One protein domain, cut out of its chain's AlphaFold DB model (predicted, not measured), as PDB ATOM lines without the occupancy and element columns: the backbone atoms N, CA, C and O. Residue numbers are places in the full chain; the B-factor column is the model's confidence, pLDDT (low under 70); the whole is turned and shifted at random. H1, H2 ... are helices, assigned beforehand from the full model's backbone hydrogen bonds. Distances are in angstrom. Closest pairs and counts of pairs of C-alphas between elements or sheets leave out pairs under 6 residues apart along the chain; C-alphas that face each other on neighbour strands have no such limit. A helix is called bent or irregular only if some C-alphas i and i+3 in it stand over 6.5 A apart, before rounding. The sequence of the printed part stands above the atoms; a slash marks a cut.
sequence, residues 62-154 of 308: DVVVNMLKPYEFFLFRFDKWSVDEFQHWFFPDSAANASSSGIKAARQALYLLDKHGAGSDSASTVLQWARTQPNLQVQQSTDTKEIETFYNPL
ATOM      1  N   ASP A  62      51.342  44.377 -35.015       84.75
ATOM      2  CA  ASP A  62      51.377  42.935 -34.725       84.75
ATOM      3  C   ASP A  62      50.231  42.176 -35.385       84.75
ATOM      4  O   ASP A  62      50.431  41.109 -35.962       84.75
ATOM      5  N   VAL A  63      49.027  42.745 -35.343       84.38
ATOM      6  CA  VAL A  63      47.844  42.123 -35.944       84.38
ATOM      7  C   VAL A  63      48.015  42.028 -37.462       84.38
ATOM      8  O   VAL A  63      47.809  40.958 -38.020       84.38
ATOM      9  N   VAL A  64      48.474  43.097 -38.124       89.00
ATOM     10  CA  VAL A  64      48.681  43.112 -39.584       89.00
ATOM     11  C   VAL A  64      49.769  42.126 -40.008       89.00
ATOM     12  O   VAL A  64      49.623  41.440 -41.015       89.00
ATOM     13  N   VAL A  65      50.857  42.024 -39.239       90.19
ATOM     14  CA  VAL A  65      51.907  41.022 -39.482       90.19
ATOM     15  C   VAL A  65      51.334  39.612 -39.352       90.19
ATOM     16  O   VAL A  65      51.522  38.778 -40.236       90.19
ATOM     17  N   ASN A  66      50.592  39.354 -38.276       89.88
ATOM     18  CA  ASN A  66      50.010  38.044 -38.019       89.88
ATOM     19  C   ASN A  66      48.944  37.659 -39.056       89.88
ATOM     20  O   ASN A  66      48.802  36.469 -39.309       89.88
ATOM     21  N   MET A  67      48.283  38.616 -39.721       89.81
ATOM     22  CA  MET A  67      47.369  38.331 -40.838       89.81
ATOM     23  C   MET A  67      48.043  37.622 -42.019       89.81
ATOM     24  O   MET A  67      47.439  36.751 -42.638       89.81
ATOM     25  N   LEU A  68      49.290  37.985 -42.325       93.31
ATOM     26  CA  LEU A  68      49.997  37.543 -43.534       93.31
ATOM     27  C   LEU A  68      50.962  36.381 -43.275       93.31
ATOM     28  O   LEU A  68      51.143  35.528 -44.146       93.31
ATOM     29  N   LYS A  69      51.532  36.313 -42.065       93.75
ATOM     30  CA  LYS A  69      52.466  35.261 -41.630       93.75
ATOM     31  C   LYS A  69      52.063  33.821 -41.999       93.75
ATOM     32  O   LYS A  69      52.966  33.068 -42.366       93.75
ATOM     33  N   PRO A  70      50.782  33.402 -41.900       94.06
ATOM     34  CA  PRO A  70      50.367  32.040 -42.238       94.06
ATOM     35  C   PRO A  70      50.622  31.694 -43.704       94.06
ATOM     36  O   PRO A  70      51.152  30.632 -44.021       94.06
ATOM     37  N   TYR A  71      50.290  32.633 -44.584       94.88
ATOM     38  CA  TYR A  71      50.420  32.498 -46.027       94.88
ATOM     39  C   TYR A  71      51.884  32.601 -46.460       94.88
ATOM     40  O   TYR A  71      52.330  31.846 -47.319       94.88
ATOM     41  N   GLU A  72      52.665  33.475 -45.815       95.00
ATOM     42  CA  GLU A  72      54.118  33.542 -46.014       95.00
ATOM     43  C   GLU A  72      54.801  32.222 -45.640       95.00
ATOM     44  O   GLU A  72      55.606  31.711 -46.414       95.00
ATOM     45  N   PHE A  73      54.457  31.642 -44.485       95.38
ATOM     46  CA  PHE A  73      54.986  30.342 -44.073       95.38
ATOM     47  C   PHE A  73      54.625  29.251 -45.083       95.38
ATOM     48  O   PHE A  73      55.490  28.487 -45.514       95.38
ATOM     49  N   PHE A  74      53.358  29.207 -45.501       94.00
ATOM     50  CA  PHE A  74      52.887  28.248 -46.491       94.00
ATOM     51  C   PHE A  74      53.677  28.356 -47.807       94.00
ATOM     52  O   PHE A  74      54.255  27.374 -48.259       94.00
ATOM     53  N   LEU A  75      53.781  29.554 -48.388       92.56
ATOM     54  CA  LEU A  75      54.415  29.759 -49.694       92.56
ATOM     55  C   LEU A  75      55.943  29.650 -49.655       92.56
ATOM     56  O   LEU A  75      56.552  29.042 -50.534       92.56
ATOM     57  N   PHE A  76      56.591  30.257 -48.658       92.50
ATOM     58  CA  PHE A  76      58.055  30.366 -48.615       92.50
ATOM     59  C   PHE A  76      58.743  29.098 -48.119       92.50
ATOM     60  O   PHE A  76      59.964  28.970 -48.253       92.50
ATOM     61  N   ARG A  77      57.981  28.189 -47.513       91.00
ATOM     62  CA  ARG A  77      58.440  26.871 -47.071       91.00
ATOM     63  C   ARG A  77      57.669  25.748 -47.744       91.00
ATOM     64  O   ARG A  77      57.665  24.640 -47.224       91.00
ATOM     65  N   PHE A  78      57.059  26.024 -48.899       89.50
ATOM     66  CA  PHE A  78      56.264  25.030 -49.601       89.50
ATOM     67  C   PHE A  78      57.042  23.725 -49.795       89.50
ATOM     68  O   PHE A  78      58.160  23.741 -50.318       89.50
ATOM     69  N   ASP A  79      56.447  22.628 -49.322       86.81
ATOM     70  CA  ASP A  79      56.997  21.265 -49.325       86.81
ATOM     71  C   ASP A  79      58.347  21.091 -48.595       86.81
ATOM     72  O   ASP A  79      59.071  20.113 -48.769       86.81
ATOM     73  N   LYS A  80      58.710  22.063 -47.757       91.94
ATOM     74  CA  LYS A  80      59.915  22.068 -46.919       91.94
ATOM     75  C   LYS A  80      59.584  22.448 -45.480       91.94
ATOM     76  O   LYS A  80      60.431  22.993 -44.785       91.94
ATOM     77  N   TRP A  81      58.351  22.206 -45.039       95.38
ATOM     78  CA  TRP A  81      57.911  22.578 -43.701       95.38
ATOM     79  C   TRP A  81      58.524  21.664 -42.639       95.38
ATOM     80  O   TRP A  81      58.619  20.451 -42.802       95.38
ATOM     81  N   SER A  82      58.902  22.236 -41.504       96.44
ATOM     82  CA  SER A  82      59.388  21.477 -40.354       96.44
ATOM     83  C   SER A  82      58.802  22.026 -39.061       96.44
ATOM     84  O   SER A  82      58.352  23.172 -39.005       96.44
ATOM     85  N   VAL A  83      58.790  21.197 -38.017       95.50
ATOM     86  CA  VAL A  83      58.327  21.610 -36.684       95.50
ATOM     87  C   VAL A  83      59.190  22.752 -36.152       95.50
ATOM     88  O   VAL A  83      58.646  23.763 -35.715       95.50
ATOM     89  N   ASP A  84      60.514  22.635 -36.272       94.75
ATOM     90  CA  ASP A  84      61.461  23.649 -35.804       94.75
ATOM     91  C   ASP A  84      61.231  24.998 -36.495       94.75
ATOM     92  O   ASP A  84      61.140  26.036 -35.835       94.75
ATOM     93  N   GLU A  85      61.067  24.998 -37.823       94.56
ATOM     94  CA  GLU A  85      60.763  26.228 -38.553       94.56
ATOM     95  C   GLU A  85      59.387  26.780 -38.196       94.56
ATOM     96  O   GLU A  85      59.261  27.990 -38.033       94.56
ATOM     97  N   PHE A  86      58.366  25.933 -38.043       95.25
ATOM     98  CA  PHE A  86      57.035  26.377 -37.630       95.25
ATOM     99  C   PHE A  86      57.090  27.070 -36.263       95.25
ATOM    100  O   PHE A  86      56.571  28.177 -36.095       95.25
ATOM    101  N   GLN A  87      57.759  26.453 -35.286       93.56
ATOM    102  CA  GLN A  87      57.926  27.021 -33.953       93.56
ATOM    103  C   GLN A  87      58.684  28.345 -34.009       93.56
ATOM    104  O   GLN A  87      58.205  29.333 -33.458       93.56
ATOM    105  N   HIS A  88      59.807  28.406 -34.726       93.38
ATOM    106  CA  HIS A  88      60.582  29.637 -34.864       93.38
ATOM    107  C   HIS A  88      59.797  30.755 -35.577       93.38
ATOM    108  O   HIS A  88      59.900  31.925 -35.209       93.38
ATOM    109  N   TRP A  89      58.977  30.410 -36.575       94.94
ATOM    110  CA  TRP A  89      58.224  31.368 -37.388       94.94
ATOM    111  C   TRP A  89      57.090  32.058 -36.618       94.94
ATOM    112  O   TRP A  89      56.901  33.283 -36.694       94.94
ATOM    113  N   PHE A  90      56.311  31.268 -35.875       92.69
ATOM    114  CA  PHE A  90      55.137  31.759 -35.151       92.69
ATOM    115  C   PHE A  90      55.440  32.122 -33.696       92.69
ATOM    116  O   PHE A  90      54.781  33.008 -33.151       92.69
ATOM    117  N   PHE A  91      56.451  31.500 -33.091       91.31
ATOM    118  CA  PHE A  91      56.773  31.614 -31.669       91.31
ATOM    119  C   PHE A  91      58.283  31.804 -31.429       91.31
ATOM    120  O   PHE A  91      58.892  30.984 -30.740       91.31
ATOM    121  N   PRO A  92      58.898  32.879 -31.960       86.00
ATOM    122  CA  PRO A  92      60.348  33.081 -31.881       86.00
ATOM    123  C   PRO A  92      60.886  33.113 -30.441       86.00
ATOM    124  O   PRO A  92      62.011  32.672 -30.218       86.00
ATOM    125  N   ASP A  93      60.084  33.579 -29.476       82.69
ATOM    126  CA  ASP A  93      60.462  33.612 -28.057       82.69
ATOM    127  C   ASP A  93      60.015  32.353 -27.289       82.69
ATOM    128  O   ASP A  93      60.790  31.785 -26.524       82.69
ATOM    129  N   SER A  94      58.751  31.932 -27.443       79.81
ATOM    130  CA  SER A  94      58.185  30.669 -26.925       79.81
ATOM    131  C   SER A  94      56.691  30.565 -27.252       79.81
ATOM    132  O   SER A  94      55.964  31.558 -27.180       79.81
ATOM    133  N   ALA A  95      56.192  29.351 -27.516       74.06
ATOM    134  CA  ALA A  95      54.760  29.100 -27.714       74.06
ATOM    135  C   ALA A  95      53.919  29.362 -26.449       74.06
ATOM    136  O   ALA A  95      52.737  29.686 -26.554       74.06
ATOM    137  N   ALA A  96      54.522  29.261 -25.257       75.81
ATOM    138  CA  ALA A  96      53.849  29.535 -23.984       75.81
ATOM    139  C   ALA A  96      53.543  31.030 -23.780       75.81
ATOM    140  O   ALA A  96      52.588  31.372 -23.090       75.81
ATOM    141  N   ASN A  97      54.327  31.907 -24.416       77.56
ATOM    142  CA  ASN A  97      54.193  33.364 -24.330       77.56
ATOM    143  C   ASN A  97      53.552  33.967 -25.589       77.56
ATOM    144  O   ASN A  97      53.566  35.183 -25.779       77.56
ATOM    145  N   ALA A  98      53.023  33.125 -26.477       81.38
ATOM    146  CA  ALA A  98      52.455  33.569 -27.734       81.38
ATOM    147  C   ALA A  98      51.238  34.472 -27.504       81.38
ATOM    148  O   ALA A  98      50.320  34.136 -26.752       81.38
ATOM    149  N   SER A  99      51.196  35.607 -28.203       82.44
ATOM    150  CA  SER A  99      50.012  36.460 -28.207       82.44
ATOM    151  C   SER A  99      48.813  35.721 -28.813       82.44
ATOM    152  O   SER A  99      48.965  34.812 -29.635       82.44
ATOM    153  N   SER A 100      47.596  36.145 -28.463       82.12
ATOM    154  CA  SER A 100      46.377  35.572 -29.053       82.12
ATOM    155  C   SER A 100      46.389  35.650 -30.589       82.12
ATOM    156  O   SER A 100      46.023  34.684 -31.253       82.12
ATOM    157  N   SER A 101      46.874  36.756 -31.168       81.75
ATOM    158  CA  SER A 101      47.002  36.899 -32.624       81.75
ATOM    159  C   SER A 101      48.083  35.985 -33.216       81.75
ATOM    160  O   SER A 101      47.882  35.460 -34.309       81.75
ATOM    161  N   GLY A 102      49.176  35.724 -32.491       86.81
ATOM    162  CA  GLY A 102      50.202  34.758 -32.891       86.81
ATOM    163  C   GLY A 102      49.683  33.316 -32.913       86.81
ATOM    164  O   GLY A 102      49.908  32.596 -33.883       86.81
ATOM    165  N   ILE A 103      48.911  32.912 -31.898       87.12
ATOM    166  CA  ILE A 103      48.260  31.589 -31.860       87.12
ATOM    167  C   ILE A 103      47.262  31.442 -33.015       87.12
ATOM    168  O   ILE A 103      47.259  30.416 -33.694       87.12
ATOM    169  N   LYS A 104      46.439  32.469 -33.278       86.88
ATOM    170  CA  LYS A 104      45.502  32.463 -34.415       86.88
ATOM    171  C   LYS A 104      46.233  32.343 -35.758       86.88
ATOM    172  O   LYS A 104      45.818  31.550 -36.596       86.88
ATOM    173  N   ALA A 105      47.348  33.054 -35.937       89.81
ATOM    174  CA  ALA A 105      48.170  32.935 -37.140       89.81
ATOM    175  C   ALA A 105      48.733  31.512 -37.308       89.81
ATOM    176  O   ALA A 105      48.623  30.923 -38.381       89.81
ATOM    177  N   ALA A 106      49.267  30.916 -36.240       92.44
ATOM    178  CA  ALA A 106      49.754  29.541 -36.278       92.44
ATOM    179  C   ALA A 106      48.643  28.545 -36.658       92.44
ATOM    180  O   ALA A 106      48.846  27.690 -37.516       92.44
ATOM    181  N   ARG A 107      47.440  28.683 -36.084       90.56
ATOM    182  CA  ARG A 107      46.277  27.851 -36.443       90.56
ATOM    183  C   ARG A 107      45.874  28.013 -37.906       90.56
ATOM    184  O   ARG A 107      45.623  27.012 -38.568       90.56
ATOM    185  N   GLN A 108      45.871  29.240 -38.426       90.62
ATOM    186  CA  GLN A 108      45.596  29.491 -39.842       90.62
ATOM    187  C   GLN A 108      46.641  28.826 -40.749       90.62
ATOM    188  O   GLN A 108      46.295  28.290 -41.798       90.62
ATOM    189  N   ALA A 109      47.913  28.807 -40.348       93.06
ATOM    190  CA  ALA A 109      48.959  28.129 -41.109       93.06
ATOM    191  C   ALA A 109      48.748  26.611 -41.117       93.06
ATOM    192  O   ALA A 109      48.864  25.983 -42.164       93.06
ATOM    193  N   LEU A 110      48.376  26.028 -39.974       92.75
ATOM    194  CA  LEU A 110      48.025  24.609 -39.876       92.75
ATOM    195  C   LEU A 110      46.807  24.265 -40.736       92.75
ATOM    196  O   LEU A 110      46.817  23.232 -41.392       92.75
ATOM    197  N   TYR A 111      45.799  25.139 -40.792       90.44
ATOM    198  CA  TYR A 111      44.666  24.979 -41.704       90.44
ATOM    199  C   TYR A 111      45.114  24.942 -43.173       90.44
ATOM    200  O   TYR A 111      44.726  24.035 -43.905       90.44
ATOM    201  N   LEU A 112      45.980  25.873 -43.594       91.88
ATOM    202  CA  LEU A 112      46.528  25.878 -44.956       91.88
ATOM    203  C   LEU A 112      47.336  24.604 -45.257       91.88
ATOM    204  O   LEU A 112      47.225  24.062 -46.354       91.88
ATOM    205  N   LEU A 113      48.120  24.099 -44.296       92.75
ATOM    206  CA  LEU A 113      48.857  22.838 -44.445       92.75
ATOM    207  C   LEU A 113      47.929  21.624 -44.558       92.75
ATOM    208  O   LEU A 113      48.164  20.765 -45.400       92.75
ATOM    209  N   ASP A 114      46.891  21.547 -43.727       90.50
ATOM    210  CA  ASP A 114      45.922  20.445 -43.742       90.50
ATOM    211  C   ASP A 114      45.142  20.417 -45.062       90.50
ATOM    212  O   ASP A 114      45.002  19.370 -45.691       90.50
ATOM    213  N   LYS A 115      44.710  21.594 -45.528       89.75
ATOM    214  CA  LYS A 115      43.914  21.743 -46.747       89.75
ATOM    215  C   LYS A 115      44.741  21.615 -48.028       89.75
ATOM    216  O   LYS A 115      44.319  20.932 -48.962       89.75
ATOM    217  N   HIS A 116      45.910  22.255 -48.088       90.88
ATOM    218  CA  HIS A 116      46.691  22.398 -49.324       90.88
ATOM    219  C   HIS A 116      48.044  21.688 -49.337       90.88
ATOM    220  O   HIS A 116      48.645  21.548 -50.399       90.88
ATOM    221  N   GLY A 117      48.520  21.209 -48.188       85.56
ATOM    222  CA  GLY A 117      49.738  20.403 -48.068       85.56
ATOM    223  C   GLY A 117      49.494  18.893 -48.159       85.56
ATOM    224  O   GLY A 117      50.407  18.116 -47.882       85.56
ATOM    225  N   ALA A 118      48.278  18.459 -48.510       74.88
ATOM    226  CA  ALA A 118      47.924  17.046 -48.611       74.88
ATOM    227  C   ALA A 118      48.878  16.293 -49.559       74.88
ATOM    228  O   ALA A 118      49.106  16.711 -50.693       74.88
ATOM    229  N   GLY A 119      49.436  15.177 -49.081       75.75
ATOM    230  CA  GLY A 119      50.438  14.388 -49.809       75.75
ATOM    231  C   GLY A 119      51.894  14.802 -49.562       75.75
ATOM    232  O   GLY A 119      52.789  14.097 -50.016       75.75
ATOM    233  N   SER A 120      52.147  15.882 -48.814       85.19
ATOM    234  CA  SER A 120      53.490  16.238 -48.343       85.19
ATOM    235  C   SER A 120      53.794  15.588 -46.988       85.19
ATOM    236  O   SER A 120      53.084  15.802 -45.993       85.19
ATOM    237  N   ASP A 121      54.899  14.844 -46.914       92.12
ATOM    238  CA  ASP A 121      55.422  14.290 -45.656       92.12
ATOM    239  C   ASP A 121      55.788  15.405 -44.663       92.12
ATOM    240  O   ASP A 121      55.585  15.288 -43.448       92.12
ATOM    241  N   SER A 122      56.279  16.529 -45.193       93.75
ATOM    242  CA  SER A 122      56.676  17.699 -44.414       93.75
ATOM    243  C   SER A 122      55.466  18.374 -43.741       93.75
ATOM    244  O   SER A 122      55.501  18.654 -42.540       93.75
ATOM    245  N   ALA A 123      54.337  18.514 -44.454       93.44
ATOM    246  CA  ALA A 123      53.084  19.018 -43.879       93.44
ATOM    247  C   ALA A 123      52.516  18.053 -42.825       93.44
ATOM    248  O   ALA A 123      52.148  18.473 -41.725       93.44
ATOM    249  N   SER A 124      52.507  16.751 -43.131       93.44
ATOM    250  CA  SER A 124      52.002  15.704 -42.232       93.44
ATOM    251  C   SER A 124      52.742  15.690 -40.891       93.44
ATOM    252  O   SER A 124      52.118  15.577 -39.834       93.44
ATOM    253  N   THR A 125      54.063  15.887 -40.926       95.19
ATOM    254  CA  THR A 125      54.925  15.966 -39.738       95.19
ATOM    255  C   THR A 125      54.536  17.141 -38.835       95.19
ATOM    256  O   THR A 125      54.350  16.968 -37.626       95.19
ATOM    257  N   VAL A 126      54.349  18.334 -39.411       94.88
ATOM    258  CA  VAL A 126      53.947  19.534 -38.656       94.88
ATOM    259  C   VAL A 126      52.544  19.371 -38.066       94.88
ATOM    260  O   VAL A 126      52.333  19.673 -36.890       94.88
ATOM    261  N   LEU A 127      51.592  18.840 -38.838       93.31
ATOM    262  CA  LEU A 127      50.217  18.610 -38.381       93.31
ATOM    263  C   LEU A 127      50.150  17.588 -37.238       93.31
ATOM    264  O   LEU A 127      49.415  17.789 -36.268       93.31
ATOM    265  N   GLN A 128      50.925  16.502 -37.318       93.19
ATOM    266  CA  GLN A 128      50.996  15.504 -36.252       93.19
ATOM    267  C   GLN A 128      51.555  16.101 -34.958       93.19
ATOM    268  O   GLN A 128      50.985  15.870 -33.890       93.19
ATOM    269  N   TRP A 129      52.622  16.898 -35.048       93.69
ATOM    270  CA  TRP A 129      53.159  17.616 -33.895       93.69
ATOM    271  C   TRP A 129      52.136  18.597 -33.312       93.69
ATOM    272  O   TRP A 129      51.901  18.582 -32.104       93.69
ATOM    273  N   ALA A 130      51.463  19.398 -34.140       91.25
ATOM    274  CA  ALA A 130      50.516  20.409 -33.674       91.25
ATOM    275  C   ALA A 130      49.339  19.818 -32.876       91.25
ATOM    276  O   ALA A 130      48.891  20.425 -31.904       91.25
ATOM    277  N   ARG A 131      48.886  18.597 -33.203       90.25
ATOM    278  CA  ARG A 131      47.844  17.874 -32.437       90.25
ATOM    279  C   ARG A 131      48.242  17.604 -30.979       90.25
ATOM    280  O   ARG A 131      47.366  17.468 -30.127       90.25
ATOM    281  N   THR A 132      49.542  17.562 -30.679       90.19
ATOM    282  CA  THR A 132      50.068  17.405 -29.309       90.19
ATOM    283  C   THR A 132      50.048  18.704 -28.496       90.19
ATOM    284  O   THR A 132      50.256  18.665 -27.287       90.19
ATOM    285  N   GLN A 133      49.787  19.852 -29.134       88.00
ATOM    286  CA  GLN A 133      49.852  21.177 -28.522       88.00
ATOM    287  C   GLN A 133      48.431  21.692 -28.214       88.00
ATOM    288  O   GLN A 133      47.685  21.999 -29.146       88.00
ATOM    289  N   PRO A 134      48.023  21.839 -26.935       82.81
ATOM    290  CA  PRO A 134      46.645  22.201 -26.573       82.81
ATOM    291  C   PRO A 134      46.154  23.525 -27.177       82.81
ATOM    292  O   PRO A 134      44.984  23.671 -27.518       82.81
ATOM    293  N   ASN A 135      47.051  24.498 -27.340       80.06
ATOM    294  CA  ASN A 135      46.749  25.813 -27.899       80.06
ATOM    295  C   ASN A 135      46.696  25.836 -29.439       80.06
ATOM    296  O   ASN A 135      46.170  26.803 -29.991       80.06
ATOM    297  N   LEU A 136      47.174  24.799 -30.132       82.69
ATOM    298  CA  LEU A 136      47.211  24.726 -31.603       82.69
ATOM    299  C   LEU A 136      46.218  23.727 -32.195       82.69
ATOM    300  O   LEU A 136      46.187  23.556 -33.411       82.69
ATOM    301  N   GLN A 137      45.395  23.086 -31.363       71.25
ATOM    302  CA  GLN A 137      44.346  22.206 -31.859       71.25
ATOM    303  C   GLN A 137      43.373  23.013 -32.726       71.25
ATOM    304  O   GLN A 137      42.699  23.929 -32.248       71.25
ATOM    305  N   VAL A 138      43.340  22.680 -34.016       59.38
ATOM    306  CA  VAL A 138      42.373  23.212 -34.976       59.38
ATOM    307  C   VAL A 138      41.018  22.627 -34.591       59.38
ATOM    308  O   VAL A 138      40.815  21.417 -34.695       59.38
ATOM    309  N   GLN A 139      40.096  23.454 -34.094       55.09
ATOM    310  CA  GLN A 139      38.709  23.018 -33.967       55.09
ATOM    311  C   GLN A 139      38.197  22.754 -35.384       55.09
ATOM    312  O   GLN A 139      38.315  23.608 -36.260       55.09
ATOM    313  N   GLN A 140      37.701  21.541 -35.640       45.12
ATOM    314  CA  GLN A 140      37.024  21.258 -36.900       45.12
ATOM    315  C   GLN A 140      35.883  22.266 -37.064       45.12
ATOM    316  O   GLN A 140      35.087  22.455 -36.146       45.12
ATOM    317  N   SER A 141      35.807  22.850 -38.255       43.00
ATOM    318  CA  SER A 141      34.899  23.909 -38.701       43.00
ATOM    319  C   SER A 141      35.471  25.326 -38.634       43.00
ATOM    320  O   SER A 141      35.867  25.860 -37.604       43.00
ATOM    321  N   THR A 142      35.474  25.912 -39.825       43.81
ATOM    322  CA  THR A 142      35.466  27.329 -40.151       43.81
ATOM    323  C   THR A 142      34.431  28.072 -39.308       43.81
ATOM    324  O   THR A 142      33.334  28.372 -39.785       43.81
ATOM    325  N   ASP A 143      34.739  28.377 -38.053       41.38
ATOM    326  CA  ASP A 143      33.948  29.364 -37.343       41.38
ATOM    327  C   ASP A 143      34.322  30.712 -37.964       41.38
ATOM    328  O   ASP A 143      35.340  31.324 -37.639       41.38
ATOM    329  N   THR A 144      33.535  31.158 -38.944       46.12
ATOM    330  CA  THR A 144      33.678  32.464 -39.609       46.12
ATOM    331  C   THR A 144      33.833  33.599 -38.593       46.12
ATOM    332  O   THR A 144      34.494  34.593 -38.878       46.12
ATOM    333  N   LYS A 145      33.325  33.408 -37.365       47.34
ATOM    334  CA  LYS A 145      33.535  34.299 -36.222       47.34
ATOM    335  C   LYS A 145      34.988  34.354 -35.737       47.34
ATOM    336  O   LYS A 145      35.460  35.445 -35.432       47.34
ATOM    337  N   GLU A 146      35.733  33.245 -35.673       51.12
ATOM    338  CA  GLU A 146      37.158  33.274 -35.296       51.12
ATOM    339  C   GLU A 146      37.992  34.033 -36.336       51.12
ATOM    340  O   GLU A 146      38.812  34.873 -35.951       51.12
ATOM    341  N   ILE A 147      37.718  33.822 -37.630       49.44
ATOM    342  CA  ILE A 147      38.338  34.584 -38.723       49.44
ATOM    343  C   ILE A 147      37.967  36.063 -38.601       49.44
ATOM    344  O   ILE A 147      38.850  36.905 -38.665       49.44
ATOM    345  N   GLU A 148      36.707  36.424 -38.339       52.91
ATOM    346  CA  GLU A 148      36.317  37.826 -38.121       52.91
ATOM    347  C   GLU A 148      37.017  38.459 -36.908       52.91
ATOM    348  O   GLU A 148      37.524  39.578 -37.013       52.91
ATOM    349  N   THR A 149      37.147  37.732 -35.790       59.47
ATOM    350  CA  THR A 149      37.880  38.207 -34.597       59.47
ATOM    351  C   THR A 149      39.397  38.286 -34.789       59.47
ATOM    352  O   THR A 149      40.102  38.825 -33.930       59.47
ATOM    353  N   PHE A 150      39.942  37.716 -35.865       61.38
ATOM    354  CA  PHE A 150      41.353  37.863 -36.223       61.38
ATOM    355  C   PHE A 150      41.670  39.284 -36.702       61.38
ATOM    356  O   PHE A 150      42.762  39.789 -36.459       61.38
ATOM    357  N   TYR A 151      40.677  39.964 -37.281       63.16
ATOM    358  CA  TYR A 151      40.772  41.339 -37.774       63.16
ATOM    359  C   TYR A 151      40.229  42.363 -36.773       63.16
ATOM    360  O   TYR A 151      39.713  43.402 -37.183       63.16
ATOM    361  N   ASN A 152      40.323  42.056 -35.472       66.44
ATOM    362  CA  ASN A 152      39.920  42.948 -34.382       66.44
ATOM    363  C   ASN A 152      40.417  44.383 -34.666       66.44
ATOM    364  O   ASN A 152      41.552  44.515 -35.137       66.44
ATOM    365  N   PRO A 153      39.599  45.432 -34.449       67.38
ATOM    366  CA  PRO A 153      39.776  46.705 -35.134       67.38
ATOM    367  C   PRO A 153      41.168  47.268 -34.873       67.38
ATOM    368  O   PRO A 153      41.561  47.534 -33.734       67.38
ATOM    369  N   LEU A 154      41.922  47.397 -35.964       84.44
ATOM    370  CA  LEU A 154      43.228  48.029 -35.968       84.44
ATOM    371  C   LEU A 154      43.065  49.457 -35.450       84.44
ATOM    372  O   LEU A 154      42.145  50.168 -35.846       84.44
TER     373      LEU A 154
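This is residues 62 to 154 of the 308 residues of the protein "tRNA-(Ms[2]io[6]A)-hydroxylase" of Shewanella fodinae (UniProt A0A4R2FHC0). The long helix H3 makes the core, and H1, H2 and H4 wrap round one side of it, H1 running beside it the same way. H5, after a long loop of residues 131 to 143, lies at the margin of the domain, close to H1 and to the first turns of H3 but not clearly touching either, and apart from H2 and H4. The printed part has 93 residues with five named helices, H1 to H5 in chain order, and no named strand: the class is all helix. It is compact, with a radius of gyration of the C-alphas of 12.4 A and spans of 37 by 29 by 25 A.

H1, residues 62 to 76, is irregular: C-alphas 67 and 70 are 7.1 A apart. H2, residues 83 to 90, forms a helical hairpin with H1; they only just touch, with 3 pairs of C-alphas within 8 A, the closest being Phe 73 and Trp 89 at 7.5 A. H3, residues 100 to 116, touches H1 at a shallow tilt of 25 degrees, the same way, the closest C-alphas being Pro 70 and Ala 109 at 4.3 A. With residues 102 to 106 alone H3 touches H2, at a steep tilt of 48 degrees, the closest C-alphas being Phe 90 and Ala 106 at 5.9 A. H4, residues 121 to 130, touches H2, the closest C-alphas being Val 83 and Val 126 at 5.2 A. H5, residues 144 to 150, is close to but not clearly touching H3, the closest C-alphas being Ser 101 and Phe 150 at 6.8 A. Each O i to N i+4 pair is within hydrogen-bond range in H2, H3, H4 and H5, and 8 of 11 are in H1.

H1 begins at C-alpha 62 (51.377, 42.935, -34.725) and is 19.9 A long. H3 is 24.2 A long, and H5 ends at C-alpha 150 (41.353, 37.863, -36.223).

The printed part has no cut. The C-alphas farthest apart, Asp 121 and Pro 153, are 37.5 A apart. The link from H4 to H5 is long, and residues 138 to 153 have pLDDT under 70.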